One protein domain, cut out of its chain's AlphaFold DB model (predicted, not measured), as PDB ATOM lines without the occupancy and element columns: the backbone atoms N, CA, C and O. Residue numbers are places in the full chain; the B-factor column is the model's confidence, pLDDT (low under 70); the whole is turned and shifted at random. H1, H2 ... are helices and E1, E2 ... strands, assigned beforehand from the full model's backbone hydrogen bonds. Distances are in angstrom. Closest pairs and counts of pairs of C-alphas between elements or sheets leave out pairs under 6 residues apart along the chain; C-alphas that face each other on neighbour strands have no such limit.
ATOM      1  N   ALA A  73     144.985 130.318 151.326       75.88
ATOM      2  CA  ALA A  73     144.397 130.748 150.053       75.88
ATOM      3  C   ALA A  73     144.237 129.562 149.078       75.88
ATOM      4  O   ALA A  73     145.204 129.083 148.485       75.88
ATOM      5  N   ARG A  74     142.997 129.086 148.907       87.38
ATOM      6  CA  ARG A  74     142.667 128.000 147.974       87.38
ATOM      7  C   ARG A  74     142.600 128.516 146.543       87.38
ATOM      8  O   ARG A  74     141.893 129.481 146.252       87.38
ATOM      9  N   VAL A  75     143.290 127.823 145.647       89.12
ATOM     10  CA  VAL A  75     143.243 128.084 144.205       89.12
ATOM     11  C   VAL A  75     142.118 127.256 143.602       89.12
ATOM     12  O   VAL A  75     142.210 126.035 143.531       89.12
ATOM     13  N   SER A  76     141.029 127.893 143.178       90.19
ATOM     14  CA  SER A  76     139.856 127.172 142.673       90.19
ATOM     15  C   SER A  76     139.112 127.935 141.570       90.19
ATOM     16  O   SER A  76     139.456 129.060 141.196       90.19
ATOM     17  N   GLY A  77     138.098 127.282 140.996       91.12
ATOM     18  CA  GLY A  77     137.238 127.867 139.970       91.12
ATOM     19  C   GLY A  77     137.916 128.063 138.602       91.12
ATOM     20  O   GLY A  77     138.983 127.506 138.334       91.12
ATOM     21  N   PRO A  78     137.284 128.828 137.694       92.12
ATOM     22  CA  PRO A  78     137.776 129.054 136.333       92.12
ATOM     23  C   PRO A  78     139.175 129.668 136.259       92.12
ATOM     24  O   PRO A  78     139.984 129.254 135.433       92.12
ATOM     25  N   ILE A  79     139.479 130.621 137.143       92.50
ATOM     26  CA  ILE A  79     140.785 131.290 137.171       92.50
ATOM     27  C   ILE A  79     141.848 130.404 137.814       92.50
ATOM     28  O   ILE A  79     142.960 130.327 137.292       92.50
ATOM     29  N   GLY A  80     141.499 129.660 138.868       93.62
ATOM     30  CA  GLY A  80     142.403 128.680 139.467       93.62
ATOM     31  C   GLY A  80     142.838 127.601 138.475       93.62
ATOM     32  O   GLY A  80     144.011 127.244 138.436       93.62
ATOM     33  N   ARG A  81     141.936 127.161 137.581       93.00
ATOM     34  CA  ARG A  81     142.301 126.254 136.479       93.00
ATOM     35  C   ARG A  81     143.387 126.849 135.586       93.00
ATOM     36  O   ARG A  81     144.352 126.156 135.298       93.00
ATOM     37  N   ILE A  82     143.253 128.112 135.170       94.00
ATOM     38  CA  ILE A  82     144.274 128.776 134.343       94.00
ATOM     39  C   ILE A  82     145.608 128.835 135.091       94.00
ATOM     40  O   ILE A  82     146.631 128.459 134.527       94.00
ATOM     41  N   PHE A  83     145.591 129.261 136.355       95.50
ATOM     42  CA  PHE A  83     146.791 129.355 137.185       95.50
ATOM     43  C   PHE A  83     147.512 128.004 137.305       95.50
ATOM     44  O   PHE A  83     148.703 127.900 137.017       95.50
ATOM     45  N   ASN A  84     146.771 126.942 137.630       95.69
ATOM     46  CA  ASN A  84     147.301 125.582 137.722       95.69
ATOM     47  C   ASN A  84     147.845 125.069 136.385       95.69
ATOM     48  O   ASN A  84     148.888 124.413 136.355       95.69
ATOM     49  N   THR A  85     147.184 125.398 135.274       95.06
ATOM     50  CA  THR A  85     147.685 125.045 133.945       95.06
ATOM     51  C   THR A  85     148.998 125.761 133.632       95.06
ATOM     52  O   THR A  85     149.910 125.122 133.116       95.06
ATOM     53  N   ILE A  86     149.131 127.051 133.966       96.00
ATOM     54  CA  ILE A  86     150.390 127.794 133.788       96.00
ATOM     55  C   ILE A  86     151.504 127.167 134.636       96.00
ATOM     56  O   ILE A  86     152.611 126.963 134.146       96.00
ATOM     57  N   LEU A  87     151.203 126.786 135.878       96.50
ATOM     58  CA  LEU A  87     152.144 126.089 136.757       96.50
ATOM     59  C   LEU A  87     152.545 124.691 136.259       96.50
ATOM     60  O   LEU A  87     153.513 124.124 136.766       96.50
ATOM     61  N   GLY A  88     151.809 124.116 135.303       95.75
ATOM     62  CA  GLY A  88     152.022 122.748 134.833       95.75
ATOM     63  C   GLY A  88     151.620 121.685 135.861       95.75
ATOM     64  O   GLY A  88     152.193 120.594 135.874       95.75
ATOM     65  N   VAL A  89     150.664 121.994 136.741       95.88
ATOM     66  CA  VAL A  89     150.120 121.059 137.741       95.88
ATOM     67  C   VAL A  89     148.704 120.610 137.365       95.88
ATOM     68  O   VAL A  89     148.116 121.077 136.391       95.88
ATOM     69  N   GLU A  90     148.145 119.666 138.123       94.12
ATOM     70  CA  GLU A  90     146.768 119.217 137.911       94.12
ATOM     71  C   GLU A  90     145.775 120.380 138.078       94.12
ATOM     72  O   GLU A  90     145.812 121.106 139.070       94.12
ATOM     73  N   VAL A  91     144.856 120.552 137.120       91.75
ATOM     74  CA  VAL A  91     143.937 121.707 137.073       91.75
ATOM     75  C   VAL A  91     142.978 121.791 138.266       91.75
ATOM     76  O   VAL A  91     142.488 122.873 138.578       91.75
ATOM     77  N   THR A  92     142.710 120.665 138.929       91.62
ATOM     78  CA  THR A  92     141.829 120.524 140.103       91.62
ATOM     79  C   THR A  92     142.557 120.735 141.432       91.62
ATOM     80  O   THR A  92     141.927 120.671 142.485       91.62
ATOM     81  N   ARG A  93     143.877 120.953 141.408       93.31
ATOM     82  CA  ARG A  93     144.700 121.085 142.608       93.31
ATOM     83  C   ARG A  93     144.417 122.411 143.325       93.31
ATOM     84  O   ARG A  93     144.583 123.468 142.730       93.31
ATOM     85  N   GLU A  94     144.024 122.367 144.598       92.19
ATOM     86  CA  GLU A  94     143.648 123.580 145.354       92.19
ATOM     87  C   GLU A  94     144.757 124.127 146.272       92.19
ATOM     88  O   GLU A  94     144.690 125.283 146.690       92.19
ATOM     89  N   ASP A  95     145.786 123.330 146.582       91.06
ATOM     90  CA  ASP A  95     146.897 123.661 147.494       91.06
ATOM     91  C   ASP A  95     148.058 124.403 146.800       91.06
ATOM     92  O   ASP A  95     149.211 124.321 147.221       91.06
ATOM     93  N   THR A  96     147.774 125.123 145.714       91.50
ATOM     94  CA  THR A  96     148.773 125.825 144.889       91.50
ATOM     95  C   THR A  96     148.898 127.313 145.232       91.50
ATOM     96  O   THR A  96     149.635 128.027 144.561       91.50
ATOM     97  N   GLY A  97     148.249 127.793 146.301       88.62
ATOM     98  CA  GLY A  97     148.207 129.219 146.666       88.62
ATOM     99  C   GLY A  97     149.562 129.854 146.998       88.62
ATOM    100  O   GLY A  97     149.719 131.064 146.867       88.62
ATOM    101  N   LEU A  98     150.551 129.040 147.381       90.81
ATOM    102  CA  LEU A  98     151.935 129.466 147.636       90.81
ATOM    103  C   LEU A  98     152.872 129.229 146.442       90.81
ATOM    104  O   LEU A  98     154.065 129.516 146.524       90.81
ATOM    105  N   MET A  99     152.365 128.644 145.355       95.44
ATOM    106  CA  MET A  99     153.148 128.452 144.142       95.44
ATOM    107  C   MET A  99     153.198 129.754 143.346       95.44
ATOM    108  O   MET A  99     152.323 130.612 143.451       95.44
ATOM    109  N   VAL A 100     154.242 129.878 142.538       96.81
ATOM    110  CA  VAL A 100     154.473 131.018 141.656       96.81
ATOM    111  C   VAL A 100     154.897 130.502 140.289       96.81
ATOM    112  O   VAL A 100     155.500 129.426 140.208       96.81
ATOM    113  N   PHE A 101     154.582 131.240 139.229       97.81
ATOM    114  CA  PHE A 101     155.078 130.938 137.887       97.81
ATOM    115  C   PHE A 101     155.943 132.064 137.326       97.81
ATOM    116  O   PHE A 101     155.766 133.225 137.689       97.81
ATOM    117  N   ASP A 102     156.858 131.719 136.421       97.69
ATOM    118  CA  ASP A 102     157.686 132.680 135.691       97.69
ATOM    119  C   ASP A 102     157.165 132.969 134.266       97.69
ATOM    120  O   ASP A 102     156.218 132.355 133.757       97.69
ATOM    121  N   VAL A 103     157.817 133.910 133.577       96.00
ATOM    122  CA  VAL A 103     157.488 134.270 132.185       96.00
ATOM    123  C   VAL A 103     157.626 133.093 131.206       96.00
ATOM    124  O   VAL A 103     156.934 133.048 130.187       96.00
ATOM    125  N   GLY A 104     158.507 132.129 131.488       96.12
ATOM    126  CA  GLY A 104     158.724 130.948 130.659       96.12
ATOM    127  C   GLY A 104     157.525 130.005 130.696       96.12
ATOM    128  O   GLY A 104     157.055 129.585 129.637       96.12
ATOM    129  N   GLN A 105     156.998 129.748 131.891       97.19
ATOM    130  CA  GLN A 105     155.776 128.973 132.112       97.19
ATOM    131  C   GLN A 105     154.552 129.658 131.493       97.19
ATOM    132  O   GLN A 105     153.776 129.023 130.774       97.19
ATOM    133  N   LEU A 106     154.416 130.979 131.670       95.12
ATOM    134  CA  LEU A 106     153.360 131.748 131.007       95.12
ATOM    135  C   LEU A 106     153.464 131.635 129.479       95.12
ATOM    136  O   LEU A 106     152.468 131.391 128.800       95.12
ATOM    137  N   ARG A 107     154.671 131.764 128.919       93.00
ATOM    138  CA  ARG A 107     154.906 131.615 127.476       93.00
ATOM    139  C   ARG A 107     154.517 130.226 126.977       93.00
ATOM    140  O   ARG A 107     153.892 130.134 125.924       93.00
ATOM    141  N   GLU A 108     154.868 129.168 127.705       92.94
ATOM    142  CA  GLU A 108     154.494 127.796 127.351       92.94
ATOM    143  C   GLU A 108     152.973 127.607 127.352       92.94
ATOM    144  O   GLU A 108     152.424 127.055 126.398       92.94
ATOM    145  N   PHE A 109     152.267 128.142 128.351       93.25
ATOM    146  CA  PHE A 109     150.804 128.143 128.369       93.25
ATOM    147  C   PHE A 109     150.210 128.845 127.137       93.25
ATOM    148  O   PHE A 109     149.333 128.293 126.464       93.25
ATOM    149  N   LEU A 110     150.711 130.036 126.794       90.62
ATOM    150  CA  LEU A 110     150.252 130.782 125.620       90.62
ATOM    151  C   LEU A 110     150.534 130.029 124.309       90.62
ATOM    152  O   LEU A 110     149.693 130.023 123.406       90.62
ATOM    153  N   ASP A 111     151.701 129.395 124.191       89.69
ATOM    154  CA  ASP A 111     152.090 128.661 122.985       89.69
ATOM    155  C   ASP A 111     151.312 127.354 122.842       89.69
ATOM    156  O   ASP A 111     150.577 127.155 121.878       89.69
ATOM    157  N   VAL A 112     151.450 126.473 123.832       89.31
ATOM    158  CA  VAL A 112     151.040 125.071 123.752       89.31
ATOM    159  C   VAL A 112     149.561 124.921 124.074       89.31
ATOM    160  O   VAL A 112     148.829 124.270 123.328       89.31
ATOM    161  N   THR A 113     149.101 125.537 125.166       89.19
ATOM    162  CA  THR A 113     147.715 125.363 125.626       89.19
ATOM    163  C   THR A 113     146.769 126.239 124.826       89.19
ATOM    164  O   THR A 113     145.775 125.758 124.277       89.19
ATOM    165  N   LEU A 114     147.081 127.533 124.716       88.31
ATOM    166  CA  LEU A 114     146.228 128.450 123.974       88.31
ATOM    167  C   LEU A 114     146.444 128.378 122.465       88.31
ATOM    168  O   LEU A 114     145.624 128.947 121.743       88.31
ATOM    169  N   LYS A 115     147.478 127.684 121.961       85.56
ATOM    170  CA  LYS A 115     147.781 127.568 120.521       85.56
ATOM    171  C   LYS A 115     147.823 128.938 119.842       85.56
ATOM    172  O   LYS A 115     147.207 129.164 118.789       85.56
ATOM    173  N   LEU A 116     148.456 129.906 120.504       77.50
ATOM    174  CA  LEU A 116     148.494 131.293 120.045       77.50
ATOM    175  C   LEU A 116     149.377 131.427 118.788       77.50
ATOM    176  O   LEU A 116     149.025 132.152 117.857       77.50
ATOM    177  N   SER A 117     150.455 130.641 118.708       70.12
ATOM    178  CA  SER A 117     151.392 130.589 117.574       70.12
ATOM    179  C   SER A 117     150.812 129.974 116.291       70.12
ATOM    180  O   SER A 117     151.299 130.262 115.195       70.12
ATOM    181  N   GLU A 118     149.737 129.183 116.389       68.56
ATOM    182  CA  GLU A 118     149.043 128.587 115.235       68.56
ATOM    183  C   GLU A 118     148.198 129.612 114.438       68.56
ATOM    184  O   GLU A 118     147.594 129.276 113.419       68.56
ATOM    185  N   GLY A 119     148.129 130.876 114.876       58.78
ATOM    186  CA  GLY A 119     147.555 131.981 114.103       58.78
ATOM    187  C   GLY A 119     148.590 132.658 113.199       58.78
ATOM    188  O   GLY A 119     149.684 132.991 113.649       58.78
ATOM    189  N   GLU A 120     148.236 132.933 111.936       52.47
ATOM    190  CA  GLU A 120     149.114 133.568 110.928       52.47
ATOM    191  C   GLU A 120     149.748 134.902 111.380       52.47
ATOM    192  O   GLU A 120     150.782 135.307 110.851       52.47
ATOM    193  N   TRP A 121     149.181 135.558 112.394       54.41
ATOM    194  CA  TRP A 121     149.591 136.875 112.882       54.41
ATOM    195  C   TRP A 121     150.738 136.869 113.913       54.41
ATOM    196  O   TRP A 121     151.545 137.801 113.944       54.41
ATOM    197  N   PHE A 122     150.897 135.807 114.716       57.34
ATOM    198  CA  PHE A 122     151.968 135.725 115.730       57.34
ATOM    199  C   PHE A 122     153.339 135.366 115.155       57.34
ATOM    200  O   PHE A 122     154.354 135.437 115.845       57.34
ATOM    201  N   ARG A 123     153.414 135.059 113.856       53.03
ATOM    202  CA  ARG A 123     154.700 134.880 113.170       53.03
ATOM    203  C   ARG A 123     155.515 136.184 113.089       53.03
ATOM    204  O   ARG A 123     156.717 136.116 112.847       53.03
ATOM    205  N   GLY A 124     154.893 137.349 113.311       51.56
ATOM    206  CA  GLY A 124     155.558 138.663 113.324       51.56
ATOM    207  C   GLY A 124     155.751 139.275 114.718       51.56
ATOM    208  O   GLY A 124     156.801 139.859 114.999       51.56
ATOM    209  N   THR A 125     154.770 139.127 115.610       57.75
ATOM    210  CA  THR A 125     154.860 139.567 117.011       57.75
ATOM    211  C   THR A 125     155.424 138.415 117.830       57.75
ATOM    212  O   THR A 125     154.724 137.440 118.074       57.75
ATOM    213  N   LYS A 126     156.704 138.492 118.222       75.00
ATOM    214  CA  LYS A 126     157.351 137.428 119.008       75.00
ATOM    215  C   LYS A 126     156.489 137.138 120.238       75.00
ATOM    216  O   LYS A 126     156.334 138.042 121.052       75.00
ATOM    217  N   LEU A 127     155.955 135.919 120.348       82.56
ATOM    218  CA  LEU A 127     155.202 135.414 121.503       82.56
ATOM    219  C   LEU A 127     155.842 135.845 122.836       82.56
ATOM    220  O   LEU A 127     155.137 136.258 123.749       82.56
ATOM    221  N   GLU A 128     157.177 135.854 122.871       85.31
ATOM    222  CA  GLU A 128     158.013 136.432 123.927       85.31
ATOM    223  C   GLU A 128     157.493 137.771 124.462       85.31
ATOM    224  O   GLU A 128     157.245 137.908 125.647       85.31
ATOM    225  N   ARG A 129     157.243 138.746 123.583       85.06
ATOM    226  CA  ARG A 129     156.824 140.097 123.975       85.06
ATOM    227  C   ARG A 129     155.420 140.132 124.556       85.06
ATOM    228  O   ARG A 129     155.109 141.027 125.329       85.06
ATOM    229  N   VAL A 130     154.556 139.212 124.132       85.12
ATOM    230  CA  VAL A 130     153.201 139.108 124.682       85.12
ATOM    231  C   VAL A 130     153.253 138.475 126.064       85.12
ATOM    232  O   VAL A 130     152.604 138.989 126.968       85.12
ATOM    233  N   ALA A 131     154.072 137.435 126.244       90.12
ATOM    234  CA  ALA A 131     154.333 136.861 127.558       90.12
ATOM    235  C   ALA A 131     154.963 137.897 128.504       90.12
ATOM    236  O   ALA A 131     154.444 138.093 129.590       90.12
ATOM    237  N   GLU A 132     155.995 138.629 128.073       90.94
ATOM    238  CA  GLU A 132     156.627 139.711 128.847       90.94
ATOM    239  C   GLU A 132     155.631 140.823 129.215       90.94
ATOM    240  O   GLU A 132     155.609 141.281 130.354       90.94
ATOM    241  N   ALA A 133     154.790 141.258 128.269       87.38
ATOM    242  CA  ALA A 133     153.809 142.314 128.515       87.38
ATOM    243  C   ALA A 133     152.702 141.877 129.484       87.38
ATOM    244  O   ALA A 133     152.284 142.677 130.315       87.38
ATOM    245  N   LEU A 134     152.232 140.629 129.378       88.62
ATOM    246  CA  LEU A 134     151.301 140.050 130.347       88.62
ATOM    247  C   LEU A 134     151.968 139.876 131.709       88.62
ATOM    248  O   LEU A 134     151.362 140.211 132.720       88.62
ATOM    249  N   MET A 135     153.216 139.403 131.736       93.19
ATOM    250  CA  MET A 135     153.966 139.240 132.974       93.19
ATOM    251  C   MET A 135     154.089 140.577 133.694       93.19
ATOM    252  O   MET A 135     153.700 140.658 134.839       93.19
ATOM    253  N   GLY A 136     154.463 141.660 133.008       90.19
ATOM    254  CA  GLY A 136     154.531 142.992 133.621       90.19
ATOM    255  C   GLY A 136     153.193 143.577 134.104       90.19
ATOM    256  O   GLY A 136     153.194 144.642 134.714       90.19
ATOM    257  N   GLN A 137     152.056 142.938 133.804       87.56
ATOM    258  CA  GLN A 137     150.746 143.287 134.373       87.56
ATOM    259  C   GLN A 137     150.370 142.407 135.558       87.56
ATOM    260  O   GLN A 137     149.706 142.883 136.474       87.56
ATOM    261  N   LEU A 138     150.745 141.132 135.497       91.62
ATOM    262  CA  LEU A 138     150.455 140.156 136.535       91.62
ATOM    263  C   LEU A 138     151.453 140.265 137.695       91.62
ATOM    264  O   LEU A 138     151.040 140.160 138.835       91.62
ATOM    265  N   ASP A 139     152.732 140.484 137.405       94.38
ATOM    266  CA  ASP A 139     153.841 140.644 138.352       94.38
ATOM    267  C   ASP A 139     153.832 142.079 138.890       94.38
ATOM    268  O   ASP A 139     154.477 142.997 138.367       94.38
ATOM    269  N   THR A 140     152.988 142.304 139.893       91.00
ATOM    270  CA  THR A 140     152.755 143.633 140.459       91.00
ATOM    271  C   THR A 140     153.913 144.099 141.335       91.00
ATOM    272  O   THR A 140     154.144 145.308 141.445       91.00
ATOM    273  N   ASN A 141     154.648 143.162 141.941       93.56
ATOM    274  CA  ASN A 141     155.802 143.450 142.789       93.56
ATOM    275  C   ASN A 141     157.136 143.535 142.004       93.56
ATOM    276  O   ASN A 141     158.127 144.020 142.554       93.56
ATOM    277  N   GLN A 142     157.128 143.165 140.718       95.00
ATOM    278  CA  GLN A 142     158.252 143.189 139.777       95.00
ATOM    279  C   GLN A 142     159.413 142.258 140.160       95.00
ATOM    280  O   GLN A 142     160.580 142.592 139.915       95.00
ATOM    281  N   ASP A 143     159.124 141.107 140.768       96.56
ATOM    282  CA  ASP A 143     160.137 140.115 141.147       96.56
ATOM    283  C   ASP A 143     160.416 139.061 140.054       96.56
ATOM    284  O   ASP A 143     161.350 138.259 140.175       96.56
ATOM    285  N   GLY A 144     159.684 139.123 138.939       96.62
ATOM    286  CA  GLY A 144     159.771 138.205 137.807       96.62
ATOM    287  C   GLY A 144     158.921 136.944 137.965       96.62
ATOM    288  O   GLY A 144     158.986 136.066 137.095       96.62
ATOM    289  N   LEU A 145     158.148 136.839 139.044       97.31
ATOM    290  CA  LEU A 145     157.275 135.725 139.382       97.31
ATOM    291  C   LEU A 145     155.852 136.249 139.598       97.31
ATOM    292  O   LEU A 145     155.632 137.419 139.869       97.31
ATOM    293  N   VAL A 146     154.865 135.374 139.425       95.19
ATOM    294  CA  VAL A 146     153.463 135.696 139.716       95.19
ATOM    295  C   VAL A 146     152.912 134.672 140.678       95.19
ATOM    296  O   VAL A 146     152.812 133.484 140.350       95.19
ATOM    297  N   GLY A 147     152.539 135.146 141.861       95.06
ATOM    298  CA  GLY A 147     151.812 134.358 142.848       95.06
ATOM    299  C   GLY A 147     150.302 134.387 142.638       95.06
ATOM    300  O   GLY A 147     149.763 135.196 141.881       95.06
ATOM    301  N   TRP A 148     149.591 133.520 143.362       93.69
ATOM    302  CA  TRP A 148     148.128 133.470 143.305       93.69
ATOM    303  C   TRP A 148     147.481 134.817 143.648       93.69
ATOM    304  O   TRP A 148     146.581 135.253 142.937       93.69
ATOM    305  N   GLY A 149     147.972 135.509 144.682       90.56
ATOM    306  CA  GLY A 149     147.431 136.808 145.100       90.56
ATOM    307  C   GLY A 149     147.502 137.882 144.011       90.56
ATOM    308  O   GLY A 149     146.561 138.652 143.842       90.56
ATOM    309  N   GLU A 150     148.574 137.904 143.220       91.25
ATOM    310  CA  GLU A 150     148.696 138.842 142.101       91.25
ATOM    311  C   GLU A 150     147.844 138.395 140.910       91.25
ATOM    312  O   GLU A 150     147.149 139.196 140.280       91.25
ATOM    313  N   PHE A 151     147.798 137.083 140.659       91.88
ATOM    314  CA  PHE A 151     146.948 136.499 139.627       91.88
ATOM    315  C   PHE A 151     145.448 136.710 139.900       91.88
ATOM    316  O   PHE A 151     144.652 136.769 138.967       91.88
ATOM    317  N   GLN A 152     145.033 136.901 141.153       88.75
ATOM    318  CA  GLN A 152     143.656 137.270 141.489       88.75
ATOM    319  C   GLN A 152     143.258 138.659 140.971       88.75
ATOM    320  O   GLN A 152     142.082 138.873 140.688       88.75
ATOM    321  N   GLY A 153     144.197 139.581 140.735       84.00
ATOM    322  CA  GLY A 153     143.883 140.841 140.047       84.00
ATOM    323  C   GLY A 153     143.311 140.603 138.643       84.00
ATOM    324  O   GLY A 153     142.396 141.296 138.196       84.00
ATOM    325  N   PHE A 154     143.765 139.539 137.976       84.81
ATOM    326  CA  PHE A 154     143.226 139.108 136.689       84.81
ATOM    327  C   PHE A 154     141.785 138.582 136.798       84.81
ATOM    328  O   PHE A 154     140.990 138.746 135.873       84.81
ATOM    329  N   GLN A 155     141.414 137.991 137.938       85.56
ATOM    330  CA  GLN A 155     140.074 137.453 138.177       85.56
ATOM    331  C   GLN A 155     138.990 138.534 138.110       85.56
ATOM    332  O   GLN A 155     137.943 138.312 137.498       85.56
ATOM    333  N   GLU A 156     139.233 139.700 138.712       84.44
ATOM    334  CA  GLU A 156     138.284 140.817 138.677       84.44
ATOM    335  C   GLU A 156     138.054 141.315 137.247       84.44
ATOM    336  O   GLU A 156     136.919 141.590 136.853       84.44
ATOM    337  N   GLU A 157     139.113 141.379 136.442       83.25
ATOM    338  CA  GLU A 157     139.014 141.772 135.036       83.25
ATOM    339  C   GLU A 157     138.240 140.746 134.204       83.25
ATOM    340  O   GLU A 157     137.404 141.119 133.378       83.25
ATOM    341  N   VAL A 158     138.432 139.447 134.452       86.12
ATOM    342  CA  VAL A 158     137.614 138.415 133.801       86.12
ATOM    343  C   VAL A 158     136.147 138.548 134.217       86.12
ATOM    344  O   VAL A 158     135.270 138.510 133.353       86.12
ATOM    345  N   LEU A 159     135.856 138.785 135.501       89.06
ATOM    346  CA  LEU A 159     134.480 138.964 135.968       89.06
ATOM    347  C   LEU A 159     133.793 140.161 135.301       89.06
ATOM    348  O   LEU A 159     132.651 140.028 134.873       89.06
ATOM    349  N   LYS A 160     134.485 141.297 135.147       86.75
ATOM    350  CA  LYS A 160     133.948 142.483 134.452       86.75
ATOM    351  C   LYS A 160     133.548 142.189 133.004       86.75
ATOM    352  O   LYS A 160     132.627 142.823 132.495       86.75
ATOM    353  N   ASN A 161     134.220 141.241 132.351       85.00
ATOM    354  CA  ASN A 161     133.897 140.825 130.986       85.00
ATOM    355  C   ASN A 161     132.757 139.798 130.931       85.00
ATOM    356  O   ASN A 161     131.970 139.825 129.985       85.00
ATOM    357  N   LEU A 162     132.661 138.902 131.918       88.75
ATOM    358  CA  LEU A 162     131.604 137.887 131.976       88.75
ATOM    359  C   LEU A 162     130.273 138.452 132.480       88.75
ATOM    360  O   LEU A 162     129.226 138.116 131.937       88.75
ATOM    361  N   ALA A 163     130.319 139.304 133.503       92.25
ATOM    362  CA  ALA A 163     129.174 139.882 134.194       92.25
ATOM    363  C   ALA A 163     129.457 141.372 134.502       92.25
ATOM    364  O   ALA A 163     129.845 141.726 135.619       92.25
ATOM    365  N   PRO A 164     129.321 142.267 133.506       91.12
ATOM    366  CA  PRO A 164     129.643 143.681 133.662       91.12
ATOM    367  C   PRO A 164     128.740 144.364 134.699       91.12
ATOM    368  O   PRO A 164     127.549 144.077 134.800       91.12
ATOM    369  N   GLY A 165     129.307 145.307 135.457       91.31
ATOM    370  CA  GLY A 165     128.586 146.062 136.494       91.31
ATOM    371  C   GLY A 165     128.454 145.346 137.844       91.31
ATOM    372  O   GLY A 165     127.858 145.896 138.767       91.31
ATOM    373  N   ILE A 166     129.028 144.149 137.976       93.38
ATOM    374  CA  ILE A 166     129.081 143.396 139.230       93.38
ATOM    375  C   ILE A 166     130.242 143.869 140.106       93.38
ATOM    376  O   ILE A 166     131.331 144.165 139.618       93.38
ATOM    377  N   GLY A 167     130.004 143.908 141.417       88.50
ATOM    378  CA  GLY A 167     131.020 144.171 142.432       88.50
ATOM    379  C   GLY A 167     131.016 143.127 143.549       88.50
ATOM    380  O   GLY A 167     130.188 142.211 143.586       88.50
ATOM    381  N   ASN A 168     131.919 143.295 144.517       85.62
ATOM    382  CA  ASN A 168     132.091 142.344 145.624       85.62
ATOM    383  C   ASN A 168     130.836 142.205 146.499       85.62
ATOM    384  O   ASN A 168     130.631 141.167 147.113       85.62
ATOM    385  N   THR A 169     129.949 143.203 146.529       89.06
ATOM    386  CA  THR A 169     128.701 143.163 147.309       89.06
ATOM    387  C   THR A 169     127.498 142.624 146.537       89.06
ATOM    388  O   THR A 169     126.441 142.444 147.138       89.06
ATOM    389  N   SER A 170     127.625 142.365 145.232       94.31
ATOM    390  CA  SER A 170     126.524 141.854 144.409       94.31
ATOM    391  C   SER A 170     126.004 140.514 144.937       94.31
ATOM    392  O   SER A 170     126.747 139.722 145.533       94.31
ATOM    393  N   THR A 171     124.715 140.245 144.752       96.12
ATOM    394  CA  THR A 171     124.136 138.937 145.078       96.12
ATOM    395  C   THR A 171     124.412 137.935 143.951       96.12
ATOM    396  O   THR A 171     124.658 138.345 142.817       96.12
ATOM    397  N   PRO A 172     124.348 136.614 144.207       95.94
ATOM    398  CA  PRO A 172     124.433 135.619 143.135       95.94
ATOM    399  C   PRO A 172     123.371 135.809 142.039       95.94
ATOM    400  O   PRO A 172     123.601 135.458 140.888       95.94
ATOM    401  N   GLU A 173     122.203 136.358 142.379       97.00
ATOM    402  CA  GLU A 173     121.158 136.669 141.401       97.00
ATOM    403  C   GLU A 173     121.565 137.835 140.493       97.00
ATOM    404  O   GLU A 173     121.457 137.709 139.277       97.00
ATOM    405  N   ASP A 174     122.131 138.911 141.054       97.06
ATOM    406  CA  ASP A 174     122.655 140.033 140.262       97.06
ATOM    407  C   ASP A 174     123.741 139.561 139.288       97.06
ATOM    408  O   ASP A 174     123.711 139.913 138.109       97.06
ATOM    409  N   VAL A 175     124.672 138.726 139.771       96.25
ATOM    410  CA  VAL A 175     125.766 138.159 138.965       96.25
ATOM    411  C   VAL A 175     125.212 137.354 137.799       96.25
ATOM    412  O   VAL A 175     125.652 137.546 136.667       96.25
ATOM    413  N   ARG A 176     124.232 136.482 138.062       96.94
ATOM    414  CA  ARG A 176     123.584 135.677 137.024       96.94
ATOM    415  C   ARG A 176     122.898 136.568 135.989       96.94
ATOM    416  O   ARG A 176     123.191 136.431 134.811       96.94
ATOM    417  N   ASN A 177     122.083 137.529 136.421       96.56
ATOM    418  CA  ASN A 177     121.364 138.427 135.512       96.56
ATOM    419  C   ASN A 177     122.322 139.242 134.622       96.56
ATOM    420  O   ASN A 177     122.084 139.402 133.424       96.56
ATOM    421  N   ALA A 178     123.425 139.746 135.187       96.19
ATOM    422  CA  ALA A 178     124.447 140.458 134.420       96.19
ATOM    423  C   ALA A 178     125.178 139.534 133.433       96.19
ATOM    424  O   ALA A 178     125.441 139.939 132.298       96.19
ATOM    425  N   ALA A 179     125.468 138.297 133.841       95.31
ATOM    426  CA  ALA A 179     126.106 137.296 132.995       95.31
ATOM    427  C   ALA A 179     125.215 136.885 131.812       95.31
ATOM    428  O   ALA A 179     125.673 136.912 130.672       95.31
ATOM    429  N   GLU A 180     123.936 136.590 132.054       95.19
ATOM    430  CA  GLU A 180     122.938 136.249 131.027       95.19
ATOM    431  C   GLU A 180     122.716 137.412 130.044       95.19
ATOM    432  O   GLU A 180     122.657 137.221 128.824       95.19
ATOM    433  N   SER A 181     122.666 138.651 130.550       93.94
ATOM    434  CA  SER A 181     122.556 139.845 129.706       93.94
ATOM    435  C   SER A 181     123.776 140.019 128.800       93.94
ATOM    436  O   SER A 181     123.625 140.370 127.626       93.94
ATOM    437  N   GLN A 182     124.983 139.804 129.325       92.38
ATOM    438  CA  GLN A 182     126.211 139.918 128.544       92.38
ATOM    439  C   GLN A 182     126.338 138.777 127.531       92.38
ATOM    440  O   GLN A 182     126.678 139.022 126.375       92.38
ATOM    441  N   TYR A 183     125.994 137.553 127.930       93.19
ATOM    442  CA  TYR A 183     125.913 136.404 127.036       93.19
ATOM    443  C   TYR A 183     124.967 136.681 125.860       93.19
ATOM    444  O   TYR A 183     125.353 136.534 124.702       93.19
ATOM    445  N   SER A 184     123.759 137.179 126.143       91.81
ATOM    446  CA  SER A 184     122.762 137.524 125.121       91.81
ATOM    447  C   SER A 184     123.273 138.584 124.141       91.81
ATOM    448  O   SER A 184     123.014 138.492 122.943       91.81
ATOM    449  N   LYS A 185     124.041 139.569 124.627       90.06
ATOM    450  CA  LYS A 185     124.673 140.601 123.790       90.06
ATOM    451  C   LYS A 185     125.750 140.022 122.866       90.06
ATOM    452  O   LYS A 185     125.880 140.469 121.731       90.06
ATOM    453  N   LEU A 186     126.525 139.045 123.335       89.00
ATOM    454  CA  LEU A 186     127.541 138.373 122.518       89.00
ATOM    455  C   LEU A 186     126.907 137.423 121.495       89.00
ATOM    456  O   LEU A 186     127.349 137.368 120.350       89.00
ATOM    457  N   ASN A 187     125.842 136.728 121.891       88.69
ATOM    458  CA  ASN A 187     125.124 135.779 121.047       88.69
ATOM    459  C   ASN A 187     124.194 136.464 120.024       88.69
ATOM    460  O   ASN A 187     123.842 135.872 119.012       88.69
ATOM    461  N   SER A 188     123.804 137.733 120.221       78.69
ATOM    462  CA  SER A 188     122.861 138.422 119.317       78.69
ATOM    463  C   SER A 188     123.378 138.646 117.893       78.69
ATOM    464  O   SER A 188     122.590 138.918 116.991       78.69
ATOM    465  N   ASP A 189     124.690 138.526 117.682       67.31
ATOM    466  CA  ASP A 189     125.314 138.668 116.366       67.31
ATOM    467  C   ASP A 189     125.301 137.360 115.547       67.31
ATOM    468  O   ASP A 189     125.902 137.351 114.470       67.31
ATOM    469  N   THR A 190     124.613 136.304 116.032       60.22
ATOM    470  CA  THR A 190     124.508 134.923 115.503       60.22
ATOM    471  C   THR A 190     125.125 134.737 114.117       60.22
ATOM    472  O   THR A 190     124.438 134.717 113.090       60.22
ATOM    473  N   LYS A 191     126.449 134.585 114.088       66.12
ATOM    474  CA  LYS A 191     127.156 133.980 112.952       66.12
ATOM    475  C   LYS A 191     127.261 132.464 113.168       66.12
ATOM    476  O   LYS A 191     127.543 131.745 112.209       66.12
ATOM    477  N   GLY A 192     127.045 131.998 114.406       66.00
ATOM    478  CA  GLY A 192     127.111 130.607 114.846       66.00
ATOM    479  C   GLY A 192     125.771 129.987 115.275       66.00
ATOM    480  O   GLY A 192     124.742 130.165 114.623       66.00
ATOM    481  N   SER A 193     125.824 129.175 116.334       76.19
ATOM    482  CA  SER A 193     124.685 128.433 116.896       76.19
ATOM    483  C   SER A 193     123.804 129.364 117.737       76.19
ATOM    484  O   SER A 193     124.354 130.134 118.514       76.19
ATOM    485  N   PRO A 194     122.462 129.286 117.660       80.69
ATOM    486  CA  PRO A 194     121.582 130.159 118.445       80.69
ATOM    487  C   PRO A 194     121.716 129.964 119.963       80.69
ATOM    488  O   PRO A 194     121.334 130.851 120.722       80.69
ATOM    489  N   ASP A 195     122.274 128.833 120.401       88.44
ATOM    490  CA  ASP A 195     122.324 128.433 121.809       88.44
ATOM    491  C   ASP A 195     123.743 128.476 122.403       88.44
ATOM    492  O   ASP A 195     123.939 128.044 123.541       88.44
ATOM    493  N   SER A 196     124.748 128.958 121.660       92.31
ATOM    494  CA  SER A 196     126.129 129.029 122.153       92.31
ATOM    495  C   SER A 196     126.925 130.200 121.576       92.31
ATOM    496  O   SER A 196     126.868 130.485 120.384       92.31
ATOM    497  N   VAL A 197     127.734 130.846 122.420       92.12
ATOM    498  CA  VAL A 197     128.694 131.873 121.994       92.12
ATOM    499  C   VAL A 197     129.937 131.183 121.448       92.12
ATOM    500  O   VAL A 197     130.676 130.510 122.170       92.12
ATOM    501  N   THR A 198     130.186 131.351 120.155       92.62
ATOM    502  CA  THR A 198     131.383 130.819 119.497       92.62
ATOM    503  C   THR A 198     132.635 131.624 119.845       92.62
ATOM    504  O   THR A 198     132.572 132.790 120.240       92.62
ATOM    505  N   PHE A 199     133.810 131.032 119.607       91.00
ATOM    506  CA  PHE A 199     135.091 131.739 119.711       91.00
ATOM    507  C   PHE A 199     135.110 133.077 118.950       91.00
ATOM    508  O   PHE A 199     135.591 134.081 119.473       91.00
ATOM    509  N   SER A 200     134.582 133.104 117.721       90.50
ATOM    510  CA  SER A 200     134.549 134.317 116.898       90.50
ATOM    511  C   SER A 200     133.634 135.398 117.461       90.50
ATOM    512  O   SER A 200     134.001 136.565 117.423       90.50
ATOM    513  N   GLU A 201     132.471 135.030 118.004       92.25
ATOM    514  CA  GLU A 201     131.545 135.995 118.616       92.25
ATOM    515  C   GLU A 201     132.137 136.578 119.899       92.25
ATOM    516  O   GLU A 201     132.068 137.786 120.121       92.25
ATOM    517  N   MET A 202     132.816 135.748 120.695       91.31
ATOM    518  CA  MET A 202     133.551 136.201 121.874       91.31
ATOM    519  C   MET A 202     134.690 137.164 121.499       91.31
ATOM    520  O   MET A 202     134.805 138.236 122.089       91.31
ATOM    521  N   GLN A 203     135.505 136.820 120.494       90.50
ATOM    522  CA  GLN A 203     136.578 137.687 119.994       90.50
ATOM    523  C   GLN A 203     136.028 139.016 119.449       90.50
ATOM    524  O   GLN A 203     136.546 140.078 119.803       90.50
ATOM    525  N   ASP A 204     134.989 138.974 118.610       90.56
ATOM    526  CA  ASP A 204     134.355 140.167 118.036       90.56
ATOM    527  C   ASP A 204     133.777 141.059 119.149       90.56
ATOM    528  O   ASP A 204     133.987 142.273 119.146       90.56
ATOM    529  N   GLY A 205     133.089 140.462 120.124       89.31
ATOM    530  CA  GLY A 205     132.506 141.165 121.262       89.31
ATOM    531  C   GLY A 205     133.550 141.851 122.136       89.31
ATOM    532  O   GLY A 205     133.441 143.051 122.378       89.31
ATOM    533  N   ILE A 206     134.608 141.135 122.532       87.69
ATOM    534  CA  ILE A 206     135.727 141.722 123.286       87.69
ATOM    535  C   ILE A 206     136.372 142.854 122.479       87.69
ATOM    536  O   ILE A 206     136.647 143.924 123.017       87.69
ATOM    537  N   GLY A 207     136.577 142.652 121.174       87.69
ATOM    538  CA  GLY A 207     137.163 143.658 120.291       87.69
ATOM    539  C   GLY A 207     136.373 144.970 120.240       87.69
ATOM    540  O   GLY A 207     136.983 146.036 120.178       87.69
ATOM    541  N   LYS A 208     135.036 144.906 120.300       89.50
ATOM    542  CA  LYS A 208     134.145 146.081 120.297       89.50
ATOM    543  C   LYS A 208     134.181 146.877 121.605       89.50
ATOM    544  O   LYS A 208     133.937 148.079 121.572       89.50
ATOM    545  N   GLU A 209     134.481 146.224 122.724       85.75
ATOM    546  CA  GLU A 209     134.566 146.865 124.045       85.75
ATOM    547  C   GLU A 209     135.951 147.478 124.318       85.75
ATOM    548  O   GLU A 209     136.127 148.244 125.270       85.75
ATOM    549  N   LEU A 210     136.952 147.184 123.479       80.62
ATOM    550  CA  LEU A 210     138.268 147.803 123.601       80.62
ATOM    551  C   LEU A 210     138.194 149.315 123.294       80.62
ATOM    552  O   LEU A 210     137.551 149.725 122.325       80.62
ATOM    553  N   PRO A 211     138.892 150.171 124.070       82.31
ATOM    554  CA  PRO A 211     138.891 151.614 123.856       82.31
ATOM    555  C   PRO A 211     139.301 152.010 122.439       82.31
ATOM    556  O   PRO A 211     140.224 151.431 121.852       82.31
ATOM    557  N   VAL A 212     138.684 153.072 121.920       86.75
ATOM    558  CA  VAL A 212     139.062 153.656 120.629       86.75
ATOM    559  C   VAL A 212     140.543 154.044 120.649       86.75
ATOM    560  O   VAL A 212     141.015 154.697 121.576       86.75
ATOM    561  N   GLY A 213     141.280 153.640 119.612       84.06
ATOM    562  CA  GLY A 213     142.720 153.890 119.499       84.06
ATOM    563  C   GLY A 213     143.610 152.805 120.112       84.06
ATOM    564  O   GLY A 213     144.832 152.893 119.975       84.06
ATOM    565  N   THR A 214     143.029 151.761 120.717       76.50
ATOM    566  CA  THR A 214     143.776 150.565 121.133       76.50
ATOM    567  C   THR A 214     144.531 149.991 119.934       76.50
ATOM    568  O   THR A 214     143.959 149.739 118.874       76.50
ATOM    569  N   LYS A 215     145.845 149.800 120.072       78.19
ATOM    570  CA  LYS A 215     146.665 149.170 119.028       78.19
ATOM    571  C   LYS A 215     146.538 147.660 119.138       78.19
ATOM    572  O   LYS A 215     146.451 147.132 120.238       78.19
ATOM    573  N   ASN A 216     146.596 146.969 118.000       79.31
ATOM    574  CA  ASN A 216     146.523 145.507 117.947       79.31
ATOM    575  C   ASN A 216     145.230 144.931 118.562       79.31
ATOM    576  O   ASN A 216     145.280 143.878 119.193       79.31
ATOM    577  N   VAL A 217     144.089 145.608 118.364       82.44
ATOM    578  CA  VAL A 217     142.754 145.179 118.838       82.44
ATOM    579  C   VAL A 217     142.519 143.691 118.585       82.44
ATOM    580  O   VAL A 217     142.145 142.982 119.507       82.44
ATOM    581  N   ASP A 218     142.815 143.218 117.372       81.69
ATOM    582  CA  ASP A 218     142.632 141.818 116.971       81.69
ATOM    583  C   ASP A 218     143.474 140.829 117.796       81.69
ATOM    584  O   ASP A 218     142.975 139.792 118.222       81.69
ATOM    585  N   ILE A 219     144.737 141.165 118.091       79.75
ATOM    586  CA  ILE A 219     145.601 140.322 118.933       79.75
ATOM    587  C   ILE A 219     145.048 140.262 120.356       79.75
ATOM    588  O   ILE A 219     144.968 139.184 120.944       79.75
ATOM    589  N   ILE A 220     144.705 141.425 120.914       80.88
ATOM    590  CA  ILE A 220     144.235 141.538 122.295       80.88
ATOM    591  C   ILE A 220     142.916 140.785 122.448       80.88
ATOM    592  O   ILE A 220     142.780 139.978 123.365       80.88
ATOM    593  N   SER A 221     141.973 140.986 121.526       85.56
ATOM    594  CA  SER A 221     140.683 140.307 121.569       85.56
ATOM    595  C   SER A 221     140.818 138.804 121.338       85.56
ATOM    596  O   SER A 221     140.161 138.033 122.029       85.56
ATOM    597  N   GLN A 222     141.707 138.359 120.445       87.00
ATOM    598  CA  GLN A 222     141.961 136.934 120.231       87.00
ATOM    599  C   GLN A 222     142.569 136.262 121.468       87.00
ATOM    600  O   GLN A 222     142.165 135.157 121.827       87.00
ATOM    601  N   LEU A 223     143.545 136.901 122.114       85.44
ATOM    602  CA  LEU A 223     144.154 136.398 123.345       85.44
ATOM    603  C   LEU A 223     143.120 136.322 124.474       85.44
ATOM    604  O   LEU A 223     142.967 135.268 125.091       85.44
ATOM    605  N   ALA A 224     142.372 137.404 124.691       85.44
ATOM    606  CA  ALA A 224     141.328 137.464 125.704       85.44
ATOM    607  C   ALA A 224     140.228 136.420 125.451       85.44
ATOM    608  O   ALA A 224     139.855 135.704 126.374       85.44
ATOM    609  N   ALA A 225     139.783 136.249 124.202       89.50
ATOM    610  CA  ALA A 225     138.806 135.224 123.837       89.50
ATOM    611  C   ALA A 225     139.334 133.806 124.085       89.50
ATOM    612  O   ALA A 225     138.588 132.948 124.538       89.50
ATOM    613  N   ARG A 226     140.621 133.531 123.831       90.62
ATOM    614  CA  ARG A 226     141.213 132.211 124.120       90.62
ATOM    615  C   ARG A 226     141.262 131.930 125.615       90.62
ATOM    616  O   ARG A 226     140.938 130.815 126.011       90.62
ATOM    617  N   ILE A 227     141.648 132.919 126.420       88.69
ATOM    618  CA  ILE A 227     141.682 132.781 127.879       88.69
ATOM    619  C   ILE A 227     140.264 132.603 128.426       88.69
ATOM    620  O   ILE A 227     140.030 131.674 129.190       88.69
ATOM    621  N   ALA A 228     139.313 133.437 128.001       89.50
ATOM    622  CA  ALA A 228     137.920 133.351 128.429       89.50
ATOM    623  C   ALA A 228     137.278 132.020 128.009       89.50
ATOM    624  O   ALA A 228     136.682 131.349 128.844       89.50
ATOM    625  N   MET A 229     137.476 131.586 126.760       91.56
ATOM    626  CA  MET A 229     137.030 130.274 126.291       91.56
ATOM    627  C   MET A 229     137.618 129.165 127.168       91.56
ATOM    628  O   MET A 229     136.872 128.369 127.711       91.56
ATOM    629  N   TYR A 230     138.934 129.155 127.392       90.12
ATOM    630  CA  TYR A 230     139.582 128.145 128.233       90.12
ATOM    631  C   TYR A 230     139.097 128.164 129.693       90.12
ATOM    632  O   TYR A 230     139.013 127.119 130.335       90.12
ATOM    633  N   ALA A 231     138.788 129.346 130.230       88.88
ATOM    634  CA  ALA A 231     138.269 129.491 131.582       88.88
ATOM    635  C   ALA A 231     136.850 128.930 131.703       88.88
ATOM    636  O   ALA A 231     136.541 128.258 132.686       88.88
ATOM    637  N   VAL A 232     135.981 129.241 130.743       90.94
ATOM    638  CA  VAL A 232     134.534 129.044 130.872       90.94
ATOM    639  C   VAL A 232     134.080 127.686 130.344       90.94
ATOM    640  O   VAL A 232     133.271 127.039 131.007       90.94
ATOM    641  N   ASP A 233     134.612 127.244 129.205       89.75
ATOM    642  CA  ASP A 233     134.260 125.962 128.591       89.75
ATOM    643  C   ASP A 233     134.784 124.790 129.434       89.75
ATOM    644  O   ASP A 233     135.990 124.653 129.681       89.75
ATOM    645  N   LYS A 234     133.858 123.937 129.883       85.12
ATOM    646  CA  LYS A 234     134.172 122.770 130.720       85.12
ATOM    647  C   LYS A 234     133.981 121.450 129.983       85.12
ATOM    648  O   LYS A 234     134.620 120.466 130.365       85.12
ATOM    649  N   ASP A 235     133.125 121.392 128.969       86.56
ATOM    650  CA  ASP A 235     132.718 120.144 128.320       86.56
ATOM    651  C   ASP A 235     133.376 119.911 126.946       86.56
ATOM    652  O   ASP A 235     133.443 118.770 126.477       86.56
ATOM    653  N   GLU A 236     133.986 120.934 126.345       87.31
ATOM    654  CA  GLU A 236     134.683 120.869 125.060       87.31
ATOM    655  C   GLU A 236     136.215 120.954 125.175       87.31
ATOM    656  O   GLU A 236     136.918 121.163 124.179       87.31
ATOM    657  N   THR A 237     136.772 120.685 126.359       82.69
ATOM    658  CA  THR A 237     138.219 120.776 126.652       82.69
ATOM    659  C   THR A 237     139.136 119.976 125.712       82.69
ATOM    660  O   THR A 237     140.305 120.335 125.553       82.69
ATOM    661  N   GLY A 238     138.623 118.942 125.035       84.31
ATOM    662  CA  GLY A 238     139.348 118.151 124.030       84.31
ATOM    663  C   GLY A 238     139.332 118.711 122.598       84.31
ATOM    664  O   GLY A 238     140.023 118.178 121.729       84.31
ATOM    665  N   LYS A 239     138.550 119.759 122.313       88.31
ATOM    666  CA  LYS A 239     138.456 120.382 120.980       88.31
ATOM    667  C   LYS A 239     139.483 121.506 120.818       88.31
ATOM    668  O   LYS A 239     139.941 122.099 121.796       88.31
ATOM    669  N   ASP A 240     139.815 121.862 119.576       88.19
ATOM    670  CA  ASP A 240     140.580 123.089 119.302       88.19
ATOM    671  C   ASP A 240     139.798 124.315 119.794       88.19
ATOM    672  O   ASP A 240     138.642 124.459 119.408       88.19
ATOM    673  N   LEU A 241     140.430 125.228 120.549       87.31
ATOM    674  CA  LEU A 241     139.784 126.430 121.122       87.31
ATOM    675  C   LEU A 241     138.946 127.226 120.107       87.31
ATOM    676  O   LEU A 241     137.852 127.678 120.418       87.31
ATOM    677  N   LYS A 242     139.425 127.347 118.863       86.94
ATOM    678  CA  LYS A 242     138.721 128.064 117.783       86.94
ATOM    679  C   LYS A 242     137.418 127.402 117.324       86.94
ATOM    680  O   LYS A 242     136.626 128.045 116.646       86.94
ATOM    681  N   LYS A 243     137.237 126.113 117.613       89.75
ATOM    682  CA  LYS A 243     136.043 125.328 117.264       89.75
ATOM    683  C   LYS A 243     135.091 125.177 118.445       89.75
ATOM    684  O   LYS A 243     134.080 124.497 118.291       89.75
ATOM    685  N   ARG A 244     135.445 125.740 119.602       92.38
ATOM    686  CA  ARG A 244     134.636 125.642 120.807       92.38
ATOM    687  C   ARG A 244     133.549 126.693 120.831       92.38
ATOM    688  O   ARG A 244     133.666 127.755 120.204       92.38
ATOM    689  N   SER A 245     132.513 126.383 121.585       93.19
ATOM    690  CA  SER A 245     131.466 127.325 121.933       93.19
ATOM    691  C   SER A 245     131.102 127.178 123.396       93.19
ATOM    692  O   SER A 245     131.220 126.087 123.938       93.19
ATOM    693  N   VAL A 246     130.640 128.264 123.999       93.69
ATOM    694  CA  VAL A 246     130.214 128.301 125.396       93.69
ATOM    695  C   VAL A 246     128.703 128.428 125.450       93.69
ATOM    696  O   VAL A 246     128.134 129.280 124.768       93.69
ATOM    697  N   THR A 247     128.060 127.618 126.280       95.06
ATOM    698  CA  THR A 247     126.625 127.743 126.560       95.06
ATOM    699  C   THR A 247     126.340 128.816 127.616       95.06
ATOM    700  O   THR A 247     127.186 129.146 128.448       95.06
ATOM    701  N   GLU A 248     125.112 129.333 127.649       94.56
ATOM    702  CA  GLU A 248     124.676 130.307 128.665       94.56
ATOM    703  C   GLU A 248     124.867 129.789 130.100       94.56
ATOM    704  O   GLU A 248     125.269 130.528 131.003       94.56
ATOM    705  N   SER A 249     124.620 128.491 130.298       95.25
ATOM    706  CA  SER A 249     124.787 127.817 131.587       95.25
ATOM    707  C   SER A 249     126.245 127.824 132.045       95.25
ATOM    708  O   SER A 249     126.530 128.163 133.195       95.25
ATOM    709  N   GLU A 250     127.186 127.494 131.156       95.06
ATOM    710  CA  GLU A 250     128.619 127.536 131.461       95.06
ATOM    711  C   GLU A 250     129.089 128.959 131.747       95.06
ATOM    712  O   GLU A 250     129.786 129.182 132.737       95.06
ATOM    713  N   TRP A 251     128.647 129.922 130.934       95.00
ATOM    714  CA  TRP A 251     128.956 131.340 131.104       95.00
ATOM    715  C   TRP A 251     128.533 131.855 132.481       95.00
ATOM    716  O   TRP A 251     129.347 132.383 133.244       95.00
ATOM    717  N   SER A 252     127.267 131.632 132.835       95.12
ATOM    718  CA  SER A 252     126.698 132.065 134.111       95.12
ATOM    719  C   SER A 252     127.324 131.330 135.294       95.12
ATOM    720  O   SER A 252     127.603 131.936 136.329       95.12
ATOM    721  N   THR A 253     127.605 130.033 135.144       95.81
ATOM    722  CA  THR A 253     128.285 129.239 136.177       95.81
ATOM    723  C   THR A 253     129.700 129.753 136.423       95.81
ATOM    724  O   THR A 253     130.091 129.925 137.575       95.81
ATOM    725  N   ALA A 254     130.461 130.051 135.368       94.50
ATOM    726  CA  ALA A 254     131.808 130.590 135.506       94.50
ATOM    727  C   ALA A 254     131.807 131.965 136.189       94.50
ATOM    728  O   ALA A 254     132.616 132.186 137.088       94.50
ATOM    729  N   ALA A 255     130.876 132.855 135.829       94.81
ATOM    730  CA  ALA A 255     130.731 134.156 136.484       94.81
ATOM    731  C   ALA A 255     130.432 134.018 137.989       94.81
ATOM    732  O   ALA A 255     131.040 134.705 138.809       94.81
ATOM    733  N   LEU A 256     129.541 133.092 138.361       95.56
ATOM    734  CA  LEU A 256     129.209 132.800 139.758       95.56
ATOM    735  C   LEU A 256     130.396 132.227 140.538       95.56
ATOM    736  O   LEU A 256     130.656 132.672 141.653       95.56
ATOM    737  N   GLU A 257     131.120 131.266 139.960       94.19
ATOM    738  CA  GLU A 257     132.311 130.674 140.581       94.19
ATOM    739  C   GLU A 257     133.396 131.735 140.807       94.19
ATOM    740  O   GLU A 257     133.953 131.834 141.898       94.19
ATOM    741  N   ILE A 258     133.650 132.573 139.800       92.00
ATOM    742  CA  ILE A 258     134.611 133.675 139.886       92.00
ATOM    743  C   ILE A 258     134.205 134.683 140.968       92.00
ATOM    744  O   ILE A 258     135.041 135.128 141.755       92.00
ATOM    745  N   HIS A 259     132.926 135.050 141.034       93.75
ATOM    746  CA  HIS A 259     132.437 135.994 142.037       93.75
ATOM    747  C   HIS A 259     132.527 135.436 143.464       93.75
ATOM    748  O   HIS A 259     132.952 136.148 144.376       93.75
ATOM    749  N   ALA A 260     132.189 134.158 143.654       91.75
ATOM    750  CA  ALA A 260     132.261 133.493 144.952       91.75
ATOM    751  C   ALA A 260     133.698 133.447 145.497       91.75
ATOM    752  O   ALA A 260     133.932 133.860 146.633       91.75
ATOM    753  N   VAL A 261     134.667 133.049 144.663       87.44
ATOM    754  CA  VAL A 261     136.092 133.032 145.038       87.44
ATOM    755  C   VAL A 261     136.590 134.441 145.379       87.44
ATOM    756  O   VAL A 261     137.373 134.613 146.311       87.44
ATOM    757  N   GLY A 262     136.122 135.472 144.669       84.69
ATOM    758  CA  GLY A 262     136.488 136.863 144.960       84.69
ATOM    759  C   GLY A 262     136.049 137.312 146.358       84.69
ATOM    760  O   GLY A 262     136.821 137.949 147.074       84.69
ATOM    761  N   LYS A 263     134.842 136.916 146.786       83.88
ATOM    762  CA  LYS A 263     134.313 137.217 148.127       83.88
ATOM    763  C   LYS A 263     135.081 136.530 149.252       83.88
ATOM    764  O   LYS A 263     135.320 137.151 150.279       83.88
ATOM    765  N   GLU A 264     135.450 135.263 149.078       83.12
ATOM    766  CA  GLU A 264     136.171 134.508 150.114       83.12
ATOM    767  C   GLU A 264     137.551 135.109 150.408       83.12
ATOM    768  O   GLU A 264     138.012 135.105 151.550       83.12
ATOM    769  N   ASN A 265     138.192 135.672 149.384       72.31
ATOM    770  CA  ASN A 265     139.536 136.226 149.499       72.31
ATOM    771  C   ASN A 265     139.556 137.697 149.948       72.31
ATOM    772  O   ASN A 265     140.559 138.134 150.517       72.31
ATOM    773  N   ASN A 266     138.451 138.431 149.776       68.62
ATOM    774  CA  ASN A 266     138.337 139.859 150.089       68.62
ATOM    775  C   ASN A 266     137.140 140.153 151.039       68.62
ATOM    776  O   ASN A 266     136.171 140.791 150.614       68.62
TER     777      ASN A 266
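This is residues 73 to 266 of the 267 residues of an uncharacterized protein of Myxococcales bacterium (UniProt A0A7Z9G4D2). Two halves of four short helices each, set side by side and joined where H1 and H4 of one half meet H7, H8 and H5 of the other, make one compact body of crossed helices. Each half also has a tiny two-stranded antiparallel sheet, E1 with E2 near H1 and H3, and E3 with E4 near H5, H6 and H7. The printed part has 194 residues, with eight named helices and four named strands in the order H1 E1 H2 H3 E2 H4 H5 E3 H6 H7 E4 H8, and its class is mostly helix. The whole is compact, with a radius of gyration of the C-alphas of 16.0 A, and rounded, with spans of 43 by 41 by 35 A.

Find C-alpha 77 at (137.238, 127.867, 139.970); from there H1 runs through residues 77 to 87, 15.4 A. Further along come E1, residues 100 to 102, and directly after it H2, residues 103 to 113. Look next for H3, residues 127 to 138, then E2, residues 145 to 147, then H4, residues 148 to 162, 20.5 A long. H5, residues 172 to 187, begins with C-alpha 172 at (124.433, 135.619, 143.135) and measures 22.1 A. E3 is residues 196 to 198, H6 is residues 199 to 209, and H7 is residues 217 to 232, 21.7 A. E4 is residues 245 to 247, and H8, residues 248 to 265, is the longest helix at 26.3 A, ending with C-alpha 265 at (139.536, 136.226, 149.499).

Start with H1, which touches H2 at a steep tilt of 68 degrees, only just short of about perpendicular, with the C-alphas of Ile 86 and Phe 109 closest at 5.4 A. H2 touches H3 at a steep tilt of 61 degrees, opposite ways, the C-alphas of Arg 107 and Ala 131 being closest at 5.3 A. E1 and E2 are antiparallel neighbours at 151 degrees; look for N 101 and O 146, 3.1 A apart, and N 146 and O 101, 2.9 A apart, within hydrogen-bond range. H4 touches H8 at a tilt of 38 degrees, only just steep, opposite ways, with the C-alphas of Leu 162 and Ala 255 closest at 5.9 A. H5 touches H8 at a steep tilt of 42 degrees, opposite ways, the C-alphas of Ala 179 and Ser 252 being closest at 5.4 A. E3 and E4 are antiparallel neighbours at 154 degrees, with N 197 and O 246 at 2.9 A, within hydrogen-bond range. H6 touches H7 at a steep tilt of 56 degrees, opposite ways, with the C-alphas of Gly 207 and Ser 221 closest at 5.0 A. With its residues 230 to 232 alone, H7 touches H1; the C-alphas of Pro 78 and Ala 231 are closest at 4.8 A. H3 is apart from H7, and H2 and H7 are near each other. Every O i to N i+4 pair is within hydrogen-bond range in H1, H2, H5, H6, H7 and H8; in H3 it is 7 of 8 and in H4 6 of 11.

The two C-alphas farthest apart are those of Asp 143 and Pro 194, at 45.8 A. The printed part runs from residue 73 to 266 with no cut. Long links join H1 to E1, H2 to H3 and H7 to E4. Look for low confidence, pLDDT under 70, at residues 118 to 125, residues 189 to 192 and residue 266; the mean of the printed part is 87.9.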